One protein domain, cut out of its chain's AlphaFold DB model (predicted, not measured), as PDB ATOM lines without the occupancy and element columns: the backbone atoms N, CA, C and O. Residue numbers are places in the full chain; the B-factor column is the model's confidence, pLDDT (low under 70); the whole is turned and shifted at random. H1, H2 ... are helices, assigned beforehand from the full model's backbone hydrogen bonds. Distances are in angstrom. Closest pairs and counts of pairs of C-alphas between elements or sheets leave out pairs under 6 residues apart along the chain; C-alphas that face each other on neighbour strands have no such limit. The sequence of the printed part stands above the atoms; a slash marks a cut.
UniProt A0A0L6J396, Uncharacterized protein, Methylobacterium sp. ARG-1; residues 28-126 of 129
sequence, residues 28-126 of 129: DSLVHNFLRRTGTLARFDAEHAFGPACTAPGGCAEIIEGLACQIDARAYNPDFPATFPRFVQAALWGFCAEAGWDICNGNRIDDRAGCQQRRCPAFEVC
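AT A GLANCE: This is residues 28 to 126 of the 129 residues of an uncharacterized protein of Methylobacterium sp. ARG-1 (UniProt A0A0L6J396). With little regular structure, this is a small core of three helices, H5 joining H1 and H4, and long loops, residues 70 to 84 and 97 to 126, towards opposite ends. The printed part has 99 residues with five named helices, H1 to H5 in order; the class is all helix, with only 39 residues in named elements. It is compact, radius of gyration of the C-alphas 13.9 A, spanning 42 by 30 by 24 A.

IN THESE COORDINATES: H1, residues 29 to 37, begins at C-alpha 29 (-16.535, 8.164, 15.514). H2 is residues 40 to 43, H3 52 to 55, H4 60 to 69. H5, residues 85 to 96, is 17.0 A long from first to last C-alpha, ending at (-24.189, 13.007, 11.473).

HOW THE PARTS SIT: H1 touches H5, about perpendicular at 81 degrees; their closest C-alphas, Val 31 and Trp 93, are 5.6 A apart. H2 is close to H1 but not clearly touching. H3 touches H4 only at the corner. H5 touches H4 with residues 85 to 89 alone. H1, H4 and H5 have every O i to N i+4 pair within hydrogen-bond range.

THE WHOLE: The printed part has no cut; link H4 to H5 is long; no printed residue is under 70.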
ATOM      1  N   ASP A  28     -16.961   4.899  11.870       94.75
ATOM      2  CA  ASP A  28     -16.154   6.002  12.384       94.75
ATOM      3  C   ASP A  28     -16.733   6.532  13.704       94.75
ATOM      4  O   ASP A  28     -17.723   6.015  14.236       94.75
ATOM      5  N   SER A  29     -16.100   7.568  14.254       95.12
ATOM      6  CA  SER A  29     -16.535   8.164  15.514       95.12
ATOM      7  C   SER A  29     -17.933   8.778  15.422       95.12
ATOM      8  O   SER A  29     -18.639   8.789  16.425       95.12
ATOM      9  N   LEU A  30     -18.374   9.251  14.251       95.31
ATOM     10  CA  LEU A  30     -19.719   9.802  14.079       95.31
ATOM     11  C   LEU A  30     -20.772   8.701  14.184       95.31
ATOM     12  O   LEU A  30     -21.704   8.823  14.977       95.31
ATOM     13  N   VAL A  31     -20.591   7.611  13.436       96.38
ATOM     14  CA  VAL A  31     -21.511   6.467  13.460       96.38
ATOM     15  C   VAL A  31     -21.542   5.828  14.850       96.38
ATOM     16  O   VAL A  31     -22.622   5.594  15.392       96.38
ATOM     17  N   HIS A  32     -20.379   5.605  15.471       97.62
ATOM     18  CA  HIS A  32     -20.312   5.065  16.830       97.62
ATOM     19  C   HIS A  32     -21.026   5.973  17.843       97.62
ATOM     20  O   HIS A  32     -21.882   5.515  18.603       97.62
ATOM     21  N   ASN A  33     -20.721   7.275  17.839       95.69
ATOM     22  CA  ASN A  33     -21.324   8.216  18.782       95.69
ATOM     23  C   ASN A  33     -22.829   8.373  18.561       95.69
ATOM     24  O   ASN A  33     -23.559   8.566  19.530       95.69
ATOM     25  N   PHE A  34     -23.319   8.252  17.326       96.31
ATOM     26  CA  PHE A  34     -24.753   8.210  17.051       96.31
ATOM     27  C   PHE A  34     -25.426   7.029  17.761       96.31
ATOM     28  O   PHE A  34     -26.397   7.226  18.496       96.31
ATOM     29  N   LEU A  35     -24.889   5.814  17.602       97.38
ATOM     30  CA  LEU A  35     -25.433   4.617  18.253       97.38
ATOM     31  C   LEU A  35     -25.358   4.723  19.780       97.38
ATOM     32  O   LEU A  35     -26.278   4.297  20.478       97.38
ATOM     33  N   ARG A  36     -24.294   5.337  20.305       96.38
ATOM     34  CA  ARG A  36     -24.143   5.595  21.739       96.38
ATOM     35  C   ARG A  36     -25.169   6.604  22.261       96.38
ATOM     36  O   ARG A  36     -25.873   6.310  23.217       96.38
ATOM     37  N   ARG A  37     -25.289   7.780  21.635       95.19
ATOM     38  CA  ARG A  37     -26.171   8.879  22.086       95.19
ATOM     39  C   ARG A  37     -27.646   8.532  22.002       95.19
ATOM     40  O   ARG A  37     -28.418   8.914  22.871       95.19
ATOM     41  N   THR A  38     -28.033   7.806  20.959       96.31
ATOM     42  CA  THR A  38     -29.406   7.303  20.830       96.31
ATOM     43  C   THR A  38     -29.721   6.218  21.860       96.31
ATOM     44  O   THR A  38     -30.889   5.894  22.049       96.31
ATOM     45  N   GLY A  39     -28.701   5.676  22.539       96.69
ATOM     46  CA  GLY A  39     -28.804   4.545  23.457       96.69
ATOM     47  C   GLY A  39     -28.992   3.209  22.747       96.69
ATOM     48  O   GLY A  39     -29.451   2.241  23.349       96.69
ATOM     49  N   THR A  40     -28.690   3.146  21.450       97.50
ATOM     50  CA  THR A  40     -28.777   1.906  20.678       97.50
ATOM     51  C   THR A  40     -27.808   0.875  21.250       97.50
ATOM     52  O   THR A  40     -28.218  -0.246  21.520       97.50
ATOM     53  N   LEU A  41     -26.559   1.260  21.539       97.88
ATOM     54  CA  LEU A  41     -25.576   0.330  22.113       97.88
ATOM     55  C   LEU A  41     -26.037  -0.265  23.450       97.88
ATOM     56  O   LEU A  41     -25.924  -1.468  23.644       97.88
ATOM     57  N   ALA A  42     -26.622   0.548  24.334       97.69
ATOM     58  CA  ALA A  42     -27.132   0.073  25.618       97.69
ATOM     59  C   ALA A  42     -28.281  -0.937  25.454       97.69
ATOM     60  O   ALA A  42     -28.308  -1.963  26.125       97.69
ATOM     61  N   ARG A  43     -29.214  -0.693  24.523       96.81
ATOM     62  CA  ARG A  43     -30.358  -1.596  24.276       96.81
ATOM     63  C   ARG A  43     -29.962  -2.941  23.662       96.81
ATOM     64  O   ARG A  43     -30.718  -3.897  23.793       96.81
ATOM     65  N   PHE A  44     -28.806  -3.006  23.006       97.31
ATOM     66  CA  PHE A  44     -28.246  -4.231  22.434       97.31
ATOM     67  C   PHE A  44     -27.187  -4.893  23.333       97.31
ATOM     68  O   PHE A  44     -26.542  -5.832  22.882       97.31
ATOM     69  N   ASP A  45     -27.000  -4.420  24.573       97.50
ATOM     70  CA  ASP A  45     -25.935  -4.885  25.484       97.50
ATOM     71  C   ASP A  45     -24.533  -4.836  24.840       97.50
ATOM     72  O   ASP A  45     -23.691  -5.718  24.983       97.50
ATOM     73  N   ALA A  46     -24.301  -3.776  24.067       97.88
ATOM     74  CA  ALA A  46     -23.140  -3.596  23.206       97.88
ATOM     75  C   ALA A  46     -22.356  -2.330  23.571       97.88
ATOM     76  O   ALA A  46     -21.759  -1.692  22.701       97.88
ATOM     77  N   GLU A  47     -22.379  -1.888  24.829       98.00
ATOM     78  CA  GLU A  47     -21.615  -0.707  25.238       98.00
ATOM     79  C   GLU A  47     -20.102  -0.951  25.135       98.00
ATOM     80  O   GLU A  47     -19.548  -1.893  25.696       98.00
ATOM     81  N   HIS A  48     -19.412  -0.069  24.414       98.06
ATOM     82  CA  HIS A  48     -17.959  -0.088  24.269       98.06
ATOM     83  C   HIS A  48     -17.437   1.313  23.938       98.06
ATOM     84  O   HIS A  48     -18.189   2.194  23.521       98.06
ATOM     85  N   ALA A  49     -16.131   1.521  24.112       97.38
ATOM     86  CA  ALA A  49     -15.455   2.712  23.612       97.38
ATOM     87  C   ALA A  49     -15.244   2.620  22.094       97.38
ATOM     88  O   ALA A  49     -15.010   1.532  21.565       97.38
ATOM     89  N   PHE A  50     -15.261   3.763  21.405       96.88
ATOM     90  CA  PHE A  50     -14.910   3.825  19.987       96.88
ATOM     91  C   PHE A  50     -13.537   3.187  19.731       96.88
ATOM     92  O   PHE A  50     -12.560   3.511  20.410       96.88
ATOM     93  N   GLY A  51     -13.458   2.295  18.743       97.00
ATOM     94  CA  GLY A  51     -12.229   1.580  18.412       97.00
ATOM     95  C   GLY A  51     -12.497   0.182  17.847       97.00
ATOM     96  O   GLY A  51     -13.561  -0.050  17.274       97.00
ATOM     97  N   PRO A  52     -11.563  -0.773  18.016       97.25
ATOM     98  CA  PRO A  52     -11.667  -2.115  17.429       97.25
ATOM     99  C   PRO A  52     -12.936  -2.893  17.809       97.25
ATOM    100  O   PRO A  52     -13.409  -3.714  17.030       97.25
ATOM    101  N   ALA A  53     -13.521  -2.606  18.977       97.81
ATOM    102  CA  ALA A  53     -14.774  -3.220  19.416       97.81
ATOM    103  C   ALA A  53     -15.966  -2.875  18.503       97.81
ATOM    104  O   ALA A  53     -16.913  -3.646  18.420       97.81
ATOM    105  N   CYS A  54     -15.906  -1.770  17.748       98.44
ATOM    106  CA  CYS A  54     -16.964  -1.397  16.810       98.44
ATOM    107  C   CYS A  54     -17.173  -2.423  15.688       98.44
ATOM    108  O   CYS A  54     -18.284  -2.527  15.176       98.44
ATOM    109  N   THR A  55     -16.125  -3.156  15.305       96.25
ATOM    110  CA  THR A  55     -16.161  -4.189  14.255       96.25
ATOM    111  C   THR A  55     -15.996  -5.605  14.809       96.25
ATOM    112  O   THR A  55     -15.899  -6.551  14.034       96.25
ATOM    113  N   ALA A  56     -15.906  -5.758  16.131       95.75
ATOM    114  CA  ALA A  56     -15.917  -7.062  16.780       95.75
ATOM    115  C   ALA A  56     -17.347  -7.643  16.788       95.75
ATOM    116  O   ALA A  56     -18.304  -6.878  16.629       95.75
ATOM    117  N   PRO A  57     -17.510  -8.962  16.997       96.56
ATOM    118  CA  PRO A  57     -18.826  -9.555  17.228       96.56
ATOM    119  C   PRO A  57     -19.577  -8.838  18.358       96.56
ATOM    120  O   PRO A  57     -18.980  -8.504  19.383       96.56
ATOM    121  N   GLY A  58     -20.865  -8.570  18.153       96.62
ATOM    122  CA  GLY A  58     -21.714  -7.758  19.031       96.62
ATOM    123  C   GLY A  58     -21.466  -6.246  18.942       96.62
ATOM    124  O   GLY A  58     -22.088  -5.474  19.666       96.62
ATOM    125  N   GLY A  59     -20.553  -5.794  18.079       98.00
ATOM    126  CA  GLY A  59     -20.187  -4.390  17.925       98.00
ATOM    127  C   GLY A  59     -21.160  -3.567  17.075       98.00
ATOM    128  O   GLY A  59     -22.169  -4.044  16.557       98.00
ATOM    129  N   CYS A  60     -20.809  -2.294  16.869       98.56
ATOM    130  CA  CYS A  60     -21.580  -1.356  16.043       98.56
ATOM    131  C   CYS A  60     -21.891  -1.900  14.639       98.56
ATOM    132  O   CYS A  60     -22.987  -1.685  14.129       98.56
ATOM    133  N   ALA A  61     -20.921  -2.563  14.001       98.06
ATOM    134  CA  ALA A  61     -21.068  -3.044  12.633       98.06
ATOM    135  C   ALA A  61     -22.167  -4.110  12.514       98.06
ATOM    136  O   ALA A  61     -23.016  -4.000  11.635       98.06
ATOM    137  N   GLU A  62     -22.205  -5.070  13.440       98.00
ATOM    138  CA  GLU A  62     -23.208  -6.139  13.454       98.00
ATOM    139  C   GLU A  62     -24.614  -5.597  13.750       98.00
ATOM    140  O   GLU A  62     -25.586  -6.016  13.129       98.00
ATOM    141  N   ILE A  63     -24.735  -4.585  14.619       98.31
ATOM    142  CA  ILE A  63     -26.016  -3.899  14.862       98.31
ATOM    143  C   ILE A  63     -26.526  -3.220  13.581       98.31
ATOM    144  O   ILE A  63     -27.710  -3.312  13.253       98.31
ATOM    145  N   ILE A  64     -25.645  -2.540  12.837       98.19
ATOM    146  CA  ILE A  64     -26.003  -1.880  11.570       98.19
ATOM    147  C   ILE A  64     -26.382  -2.911  10.503       98.19
ATOM    148  O   ILE A  64     -27.342  -2.700   9.762       98.19
ATOM    149  N   GLU A  65     -25.652  -4.021  10.428       97.62
ATOM    150  CA  GLU A  65     -25.958  -5.139   9.535       97.62
ATOM    151  C   GLU A  65     -27.326  -5.748   9.857       97.62
ATOM    152  O   GLU A  65     -28.172  -5.874   8.971       97.62
ATOM    153  N   GLY A  66     -27.592  -6.029  11.135       97.56
ATOM    154  CA  GLY A  66     -28.878  -6.533  11.608       97.56
ATOM    155  C   GLY A  66     -30.034  -5.591  11.272       97.56
ATOM    156  O   GLY A  66     -31.073  -6.048  10.796       97.56
ATOM    157  N   LEU A  67     -29.842  -4.276  11.434       96.81
ATOM    158  CA  LEU A  67     -30.814  -3.267  11.001       96.81
ATOM    159  C   LEU A  67     -31.026  -3.299   9.482       96.81
ATOM    160  O   LEU A  67     -32.164  -3.247   9.021       96.81
ATOM    161  N   ALA A  68     -29.956  -3.410   8.697       97.62
ATOM    162  CA  ALA A  68     -30.053  -3.474   7.245       97.62
ATOM    163  C   ALA A  68     -30.815  -4.709   6.751       97.62
ATOM    164  O   ALA A  68     -31.515  -4.622   5.747       97.62
ATOM    165  N   CYS A  69     -30.747  -5.832   7.468       97.12
ATOM    166  CA  CYS A  69     -31.550  -7.021   7.173       97.12
ATOM    167  C   CYS A  69     -33.061  -6.814   7.390       97.12
ATOM    168  O   CYS A  69     -33.854  -7.570   6.834       97.12
ATOM    169  N   GLN A  70     -33.470  -5.804   8.166       97.19
ATOM    170  CA  GLN A  70     -34.883  -5.468   8.402       97.19
ATOM    171  C   GLN A  70     -35.441  -4.445   7.398       97.19
ATOM    172  O   GLN A  70     -36.639  -4.168   7.403       97.19
ATOM    173  N   ILE A  71     -34.589  -3.862   6.552       96.31
ATOM    174  CA  ILE A  71     -34.966  -2.829   5.585       96.31
ATOM    175  C   ILE A  71     -34.842  -3.411   4.182       96.31
ATOM    176  O   ILE A  71     -33.740  -3.731   3.747       96.31
ATOM    177  N   ASP A  72     -35.950  -3.483   3.441       96.75
ATOM    178  CA  ASP A  72     -35.882  -3.767   2.006       96.75
ATOM    179  C   ASP A  72     -35.423  -2.510   1.255       96.75
ATOM    180  O   ASP A  72     -36.205  -1.588   1.005       96.75
ATOM    181  N   ALA A  73     -34.141  -2.461   0.890       96.19
ATOM    182  CA  ALA A  73     -33.559  -1.293   0.234       96.19
ATOM    183  C   ALA A  73     -34.166  -1.031  -1.161       96.19
ATOM    184  O   ALA A  73     -34.110   0.102  -1.652       96.19
ATOM    185  N   ARG A  74     -34.835  -2.027  -1.765       96.12
ATOM    186  CA  ARG A  74     -35.539  -1.879  -3.050       96.12
ATOM    187  C   ARG A  74     -36.721  -0.921  -2.980       96.12
ATOM    188  O   ARG A  74     -37.102  -0.358  -4.001       96.12
ATOM    189  N   ALA A  75     -37.270  -0.692  -1.785       96.94
ATOM    190  CA  ALA A  75     -38.309   0.313  -1.577       96.94
ATOM    191  C   ALA A  75     -37.808   1.751  -1.816       96.94
ATOM    192  O   ALA A  75     -38.618   2.640  -2.071       96.94
ATOM    193  N   TYR A  76     -36.491   1.982  -1.756       95.19
ATOM    194  CA  TYR A  76     -35.871   3.286  -2.013       95.19
ATOM    195  C   TYR A  76     -35.281   3.380  -3.422       95.19
ATOM    196  O   TYR A  76     -35.335   4.441  -4.041       95.19
ATOM    197  N   ASN A  77     -34.728   2.279  -3.929       94.06
ATOM    198  CA  ASN A  77     -34.289   2.154  -5.314       94.06
ATOM    199  C   ASN A  77     -34.428   0.688  -5.769       94.06
ATOM    200  O   ASN A  77     -33.712  -0.155  -5.230       94.06
ATOM    201  N   PRO A  78     -35.281   0.373  -6.763       94.75
ATOM    202  CA  PRO A  78     -35.489  -0.994  -7.247       94.75
ATOM    203  C   PRO A  78     -34.222  -1.736  -7.695       94.75
ATOM    204  O   PRO A  78     -34.210  -2.965  -7.662       94.75
ATOM    205  N   ASP A  79     -33.164  -1.012  -8.076       89.50
ATOM    206  CA  ASP A  79     -31.883  -1.586  -8.506       89.50
ATOM    207  C   ASP A  79     -30.975  -1.997  -7.333       89.50
ATOM    208  O   ASP A  79     -29.916  -2.596  -7.529       89.50
ATOM    209  N   PHE A  80     -31.350  -1.669  -6.094       91.06
ATOM    210  CA  PHE A  80     -30.601  -2.080  -4.912       91.06
ATOM    211  C   PHE A  80     -30.796  -3.571  -4.597       91.06
ATOM    212  O   PHE A  80     -31.857  -4.142  -4.865       91.06
ATOM    213  N   PRO A  81     -29.807  -4.228  -3.962       91.19
ATOM    214  CA  PRO A  81     -30.066  -5.507  -3.318       91.19
ATOM    215  C   PRO A  81     -31.101  -5.316  -2.202       91.19
ATOM    216  O   PRO A  81     -31.153  -4.258  -1.583       91.19
ATOM    217  N   ALA A  82     -31.900  -6.348  -1.913       93.31
ATOM    218  CA  ALA A  82     -32.901  -6.282  -0.843       93.31
ATOM    219  C   ALA A  82     -32.269  -5.879   0.502       93.31
ATOM    220  O   ALA A  82     -32.762  -4.981   1.172       93.31
ATOM    221  N   THR A  83     -31.130  -6.486   0.844       96.12
ATOM    222  CA  THR A  83     -30.326  -6.145   2.023       96.12
ATOM    223  C   THR A  83     -29.089  -5.372   1.580       96.12
ATOM    224  O   THR A  83     -28.271  -5.892   0.820       96.12
ATOM    225  N   PHE A  84     -28.943  -4.131   2.057       96.06
ATOM    226  CA  PHE A  84     -27.854  -3.235   1.652       96.06
ATOM    227  C   PHE A  84     -27.220  -2.523   2.865       96.06
ATOM    228  O   PHE A  84     -27.496  -1.346   3.116       96.06
ATOM    229  N   PRO A  85     -26.339  -3.193   3.635       96.69
ATOM    230  CA  PRO A  85     -25.760  -2.626   4.857       96.69
ATOM    231  C   PRO A  85     -25.003  -1.315   4.645       96.69
ATOM    232  O   PRO A  85     -25.134  -0.377   5.435       96.69
ATOM    233  N   ARG A  86     -24.271  -1.198   3.533       95.12
ATOM    234  CA  ARG A  86     -23.563   0.032   3.166       95.12
ATOM    235  C   ARG A  86     -24.510   1.222   2.975       95.12
ATOM    236  O   ARG A  86     -24.132   2.333   3.338       95.12
ATOM    237  N   PHE A  87     -25.722   1.013   2.456       95.25
ATOM    238  CA  PHE A  87     -26.730   2.071   2.315       95.25
ATOM    239  C   PHE A  87     -27.179   2.599   3.684       95.25
ATOM    240  O   PHE A  87     -27.176   3.809   3.908       95.25
ATOM    241  N   VAL A  88     -27.466   1.702   4.632       96.69
ATOM    242  CA  VAL A  88     -27.835   2.077   6.009       96.69
ATOM    243  C   VAL A  88     -26.683   2.794   6.708       96.69
ATOM    244  O   VAL A  88     -26.871   3.868   7.280       96.69
ATOM    245  N   GLN A  89     -25.469   2.253   6.615       96.62
ATOM    246  CA  GLN A  89     -24.284   2.878   7.195       96.62
ATOM    247  C   GLN A  89     -24.019   4.269   6.589       96.62
ATOM    248  O   GLN A  89     -23.708   5.206   7.327       96.62
ATOM    249  N   ALA A  90     -24.185   4.438   5.271       95.12
ATOM    250  CA  ALA A  90     -24.073   5.734   4.604       95.12
ATOM    251  C   ALA A  90     -25.135   6.732   5.083       95.12
ATOM    252  O   ALA A  90     -24.807   7.897   5.297       95.12
ATOM    253  N   ALA A  91     -26.376   6.287   5.290       95.69
ATOM    254  CA  ALA A  91     -27.454   7.125   5.806       95.69
ATOM    255  C   ALA A  91     -27.175   7.593   7.244       95.69
ATOM    256  O   ALA A  91     -27.304   8.782   7.535       95.69
ATOM    257  N   LEU A  92     -26.715   6.693   8.120       96.44
ATOM    258  CA  LEU A  92     -26.316   7.033   9.492       96.44
ATOM    259  C   LEU A  92     -25.163   8.037   9.516       96.44
ATOM    260  O   LEU A  92     -25.223   9.044  10.221       96.44
ATOM    261  N   TRP A  93     -24.126   7.787   8.714       96.31
ATOM    262  CA  TRP A  93     -23.013   8.718   8.579       96.31
ATOM    263  C   TRP A  93     -23.484  10.075   8.050       96.31
ATOM    264  O   TRP A  93     -23.176  11.100   8.650       96.31
ATOM    265  N   GLY A  94     -24.285  10.092   6.982       96.38
ATOM    266  CA  GLY A  94     -24.817  11.311   6.374       96.38
ATOM    267  C   GLY A  94     -25.720  12.104   7.317       96.38
ATOM    268  O   GLY A  94     -25.722  13.326   7.267       96.38
ATOM    269  N   PHE A  95     -26.435  11.444   8.227       96.50
ATOM    270  CA  PHE A  95     -27.215  12.116   9.269       96.50
ATOM    271  C   PHE A  95     -26.337  12.912  10.253       96.50
ATOM    272  O   PHE A  95     -26.766  13.928  10.805       96.50
ATOM    273  N   CYS A  96     -25.106  12.451  10.479       96.25
ATOM    274  CA  CYS A  96     -24.189  13.007  11.473       96.25
ATOM    275  C   CYS A  96     -23.128  13.928  10.870       96.25
ATOM    276  O   CYS A  96     -22.690  14.863  11.531       96.25
ATOM    277  N   ALA A  97     -22.662  13.641   9.661       95.31
ATOM    278  CA  ALA A  97     -21.545  14.339   9.051       95.31
ATOM    279  C   ALA A  97     -21.917  15.773   8.668       95.31
ATOM    280  O   ALA A  97     -23.015  16.030   8.178       95.31
ATOM    281  N   GLU A  98     -20.950  16.682   8.803       94.50
ATOM    282  CA  GLU A  98     -21.079  18.079   8.366       94.50
ATOM    283  C   GLU A  98     -21.338  18.195   6.859       94.50
ATOM    284  O   GLU A  98     -22.103  19.045   6.421       94.50
ATOM    285  N   ALA A  99     -20.749  17.297   6.063       92.06
ATOM    286  CA  ALA A  99     -20.997  17.209   4.624       92.06
ATOM    287  C   ALA A  99     -22.363  16.581   4.270       92.06
ATOM    288  O   ALA A  99     -22.686  16.448   3.092       92.06
ATOM    289  N   GLY A 100     -23.130  16.137   5.269       93.50
ATOM    290  CA  GLY A 100     -24.468  15.580   5.117       93.50
ATOM    291  C   GLY A 100     -25.528  16.499   5.723       93.50
ATOM    292  O   GLY A 100     -25.604  17.681   5.405       93.50
ATOM    293  N   TRP A 101     -26.377  15.939   6.581       94.25
ATOM    294  CA  TRP A 101     -27.463  16.653   7.255       94.25
ATOM    295  C   TRP A 101     -27.006  17.387   8.513       94.25
ATOM    296  O   TRP A 101     -27.725  18.263   8.985       94.25
ATOM    297  N   ASP A 102     -25.846  17.015   9.065       94.69
ATOM    298  CA  ASP A 102     -25.243  17.676  10.223       94.69
ATOM    299  C   ASP A 102     -26.146  17.715  11.481       94.69
ATOM    300  O   ASP A 102     -26.027  18.588  12.338       94.69
ATOM    301  N   ILE A 103     -27.074  16.757  11.628       94.81
ATOM    302  CA  ILE A 103     -28.067  16.765  12.717       94.81
ATOM    303  C   ILE A 103     -27.467  16.230  14.018       94.81
ATOM    304  O   ILE A 103     -27.601  16.863  15.064       94.81
ATOM    305  N   CYS A 104     -26.823  15.058  13.969       95.31
ATOM    306  CA  CYS A 104     -26.191  14.426  15.137       95.31
ATOM    307  C   CYS A 104     -24.658  14.558  15.112       95.31
ATOM    308  O   CYS A 104     -23.927  13.633  15.472       95.31
ATOM    309  N   ASN A 105     -24.145  15.702  14.652       92.81
ATOM    310  CA  ASN A 105     -22.708  15.889  14.497       92.81
ATOM    311  C   ASN A 105     -21.988  15.908  15.850       92.81
ATOM    312  O   ASN A 105     -22.167  16.811  16.668       92.81
ATOM    313  N   GLY A 106     -21.116  14.922  16.074       82.25
ATOM    314  CA  GLY A 106     -20.348  14.816  17.310       82.25
ATOM    315  C   GLY A 106     -19.333  15.919  17.563       82.25
ATOM    316  O   GLY A 106     -18.977  16.106  18.718       82.25
ATOM    317  N   ASN A 107     -18.948  16.685  16.546       83.88
ATOM    318  CA  ASN A 107     -18.102  17.866  16.705       83.88
ATOM    319  C   ASN A 107     -18.891  19.106  17.162       83.88
ATOM    320  O   ASN A 107     -18.283  20.089  17.577       83.88
ATOM    321  N   ARG A 108     -20.229  19.085  17.065       84.31
ATOM    322  CA  ARG A 108     -21.117  20.217  17.397       84.31
ATOM    323  C   ARG A 108     -22.003  19.957  18.619       84.31
ATOM    324  O   ARG A 108     -22.551  20.897  19.186       84.31
ATOM    325  N   ILE A 109     -22.156  18.695  19.016       85.75
ATOM    326  CA  ILE A 109     -22.950  18.299  20.181       85.75
ATOM    327  C   ILE A 109     -22.087  18.336  21.442       85.75
ATOM    328  O   ILE A 109     -21.073  17.648  21.528       85.75
ATOM    329  N   ASP A 110     -22.542  19.092  22.443       86.12
ATOM    330  CA  ASP A 110     -22.013  19.007  23.803       86.12
ATOM    331  C   ASP A 110     -22.670  17.839  24.549       86.12
ATOM    332  O   ASP A 110     -23.822  17.911  24.981       86.12
ATOM    333  N   ASP A 111     -21.914  16.760  24.735       86.00
ATOM    334  CA  ASP A 111     -22.373  15.574  25.454       86.00
ATOM    335  C   ASP A 111     -22.524  15.788  26.971       86.00
ATOM    336  O   ASP A 111     -22.913  14.852  27.671       86.00
ATOM    337  N   ARG A 112     -22.290  16.991  27.512       87.81
ATOM    338  CA  ARG A 112     -22.506  17.312  28.937       87.81
ATOM    339  C   ARG A 112     -23.952  17.682  29.272       87.81
ATOM    340  O   ARG A 112     -24.346  17.536  30.426       87.81
ATOM    341  N   ALA A 113     -24.764  18.100  28.298       88.19
ATOM    342  CA  ALA A 113     -26.151  18.530  28.510       88.19
ATOM    343  C   ALA A 113     -27.154  17.823  27.580       88.19
ATOM    344  O   ALA A 113     -26.793  17.377  26.496       88.19
ATOM    345  N   GLY A 114     -28.415  17.708  28.024       89.94
ATOM    346  CA  GLY A 114     -29.543  17.223  27.209       89.94
ATOM    347  C   GLY A 114     -29.541  17.835  25.809       89.94
ATOM    348  O   GLY A 114     -29.392  19.054  25.675       89.94
ATOM    349  N   CYS A 115     -29.683  17.012  24.770       92.38
ATOM    350  CA  CYS A 115     -29.731  17.484  23.393       92.38
ATOM    351  C   CYS A 115     -30.925  18.434  23.232       92.38
ATOM    352  O   CYS A 115     -32.030  18.121  23.648       92.38
ATOM    353  N   GLN A 116     -30.724  19.599  22.613       90.62
ATOM    354  CA  GLN A 116     -31.796  20.591  22.424       90.62
ATOM    355  C   GLN A 116     -32.373  20.597  21.000       90.62
ATOM    356  O   GLN A 116     -33.225  21.426  20.672       90.62
ATOM    357  N   GLN A 117     -31.938  19.673  20.137       90.19
ATOM    358  CA  GLN A 117     -32.347  19.599  18.733       90.19
ATOM    359  C   GLN A 117     -33.743  18.970  18.593       90.19
ATOM    360  O   GLN A 117     -33.895  17.855  18.100       90.19
ATOM    361  N   ARG A 118     -34.787  19.702  18.995       90.94
ATOM    362  CA  ARG A 118     -36.184  19.214  19.020       90.94
ATOM    363  C   ARG A 118     -36.737  18.787  17.656       90.94
ATOM    364  O   ARG A 118     -37.724  18.071  17.595       90.94
ATOM    365  N   ARG A 119     -36.128  19.248  16.557       92.56
ATOM    366  CA  ARG A 119     -36.495  18.855  15.183       92.56
ATOM    367  C   ARG A 119     -35.756  17.607  14.691       92.56
ATOM    368  O   ARG A 119     -35.962  17.200  13.553       92.56
ATOM    369  N   CYS A 120     -34.876  17.022  15.506       94.19
ATOM    370  CA  CYS A 120     -34.224  15.761  15.176       94.19
ATOM    371  C   CYS A 120     -35.296  14.664  15.033       94.19
ATOM    372  O   CYS A 120     -36.069  14.466  15.971       94.19
ATOM    373  N   PRO A 121     -35.335  13.909  13.920       93.81
ATOM    374  CA  PRO A 121     -36.306  12.827  13.736       93.81
ATOM    375  C   PRO A 121     -36.267  11.752  14.830       93.81
ATOM    376  O   PRO A 121     -37.269  11.095  15.084       93.81
ATOM    377  N   ALA A 122     -35.121  11.583  15.496       92.69
ATOM    378  CA  ALA A 122     -34.948  10.633  16.589       92.69
ATOM    379  C   ALA A 122     -35.192  11.241  17.984       92.69
ATOM    380  O   ALA A 122     -35.045  10.526  18.968       92.69
ATOM    381  N   PHE A 123     -35.524  12.535  18.101       94.50
ATOM    382  CA  PHE A 123     -35.524  13.265  19.379       94.50
ATOM    383  C   PHE A 123     -36.346  12.575  20.476       94.50
ATOM    384  O   PHE A 123     -35.853  12.374  21.582       94.50
ATOM    385  N   GLU A 124     -37.567  12.153  20.146       94.56
ATOM    386  CA  GLU A 124     -38.507  11.561  21.106       94.56
ATOM    387  C   GLU A 124     -38.031  10.229  21.698       94.56
ATOM    388  O   GLU A 124     -38.385   9.891  22.828       94.56
ATOM    389  N   VAL A 125     -37.210   9.488  20.949       93.44
ATOM    390  CA  VAL A 125     -36.726   8.144  21.307       93.44
ATOM    391  C   VAL A 125     -35.234   8.115  21.656       93.44
ATOM    392  O   VAL A 125     -34.688   7.057  21.974       93.44
ATOM    393  N   CYS A 126     -34.566   9.267  21.585       95.38
ATOM    394  CA  CYS A 126     -33.144   9.410  21.855       95.38
ATOM    395  C   CYS A 126     -32.898   9.557  23.358       95.38
ATOM    396  O   CYS A 126     -33.418  10.476  23.993       95.38
TER     397      CYS A 126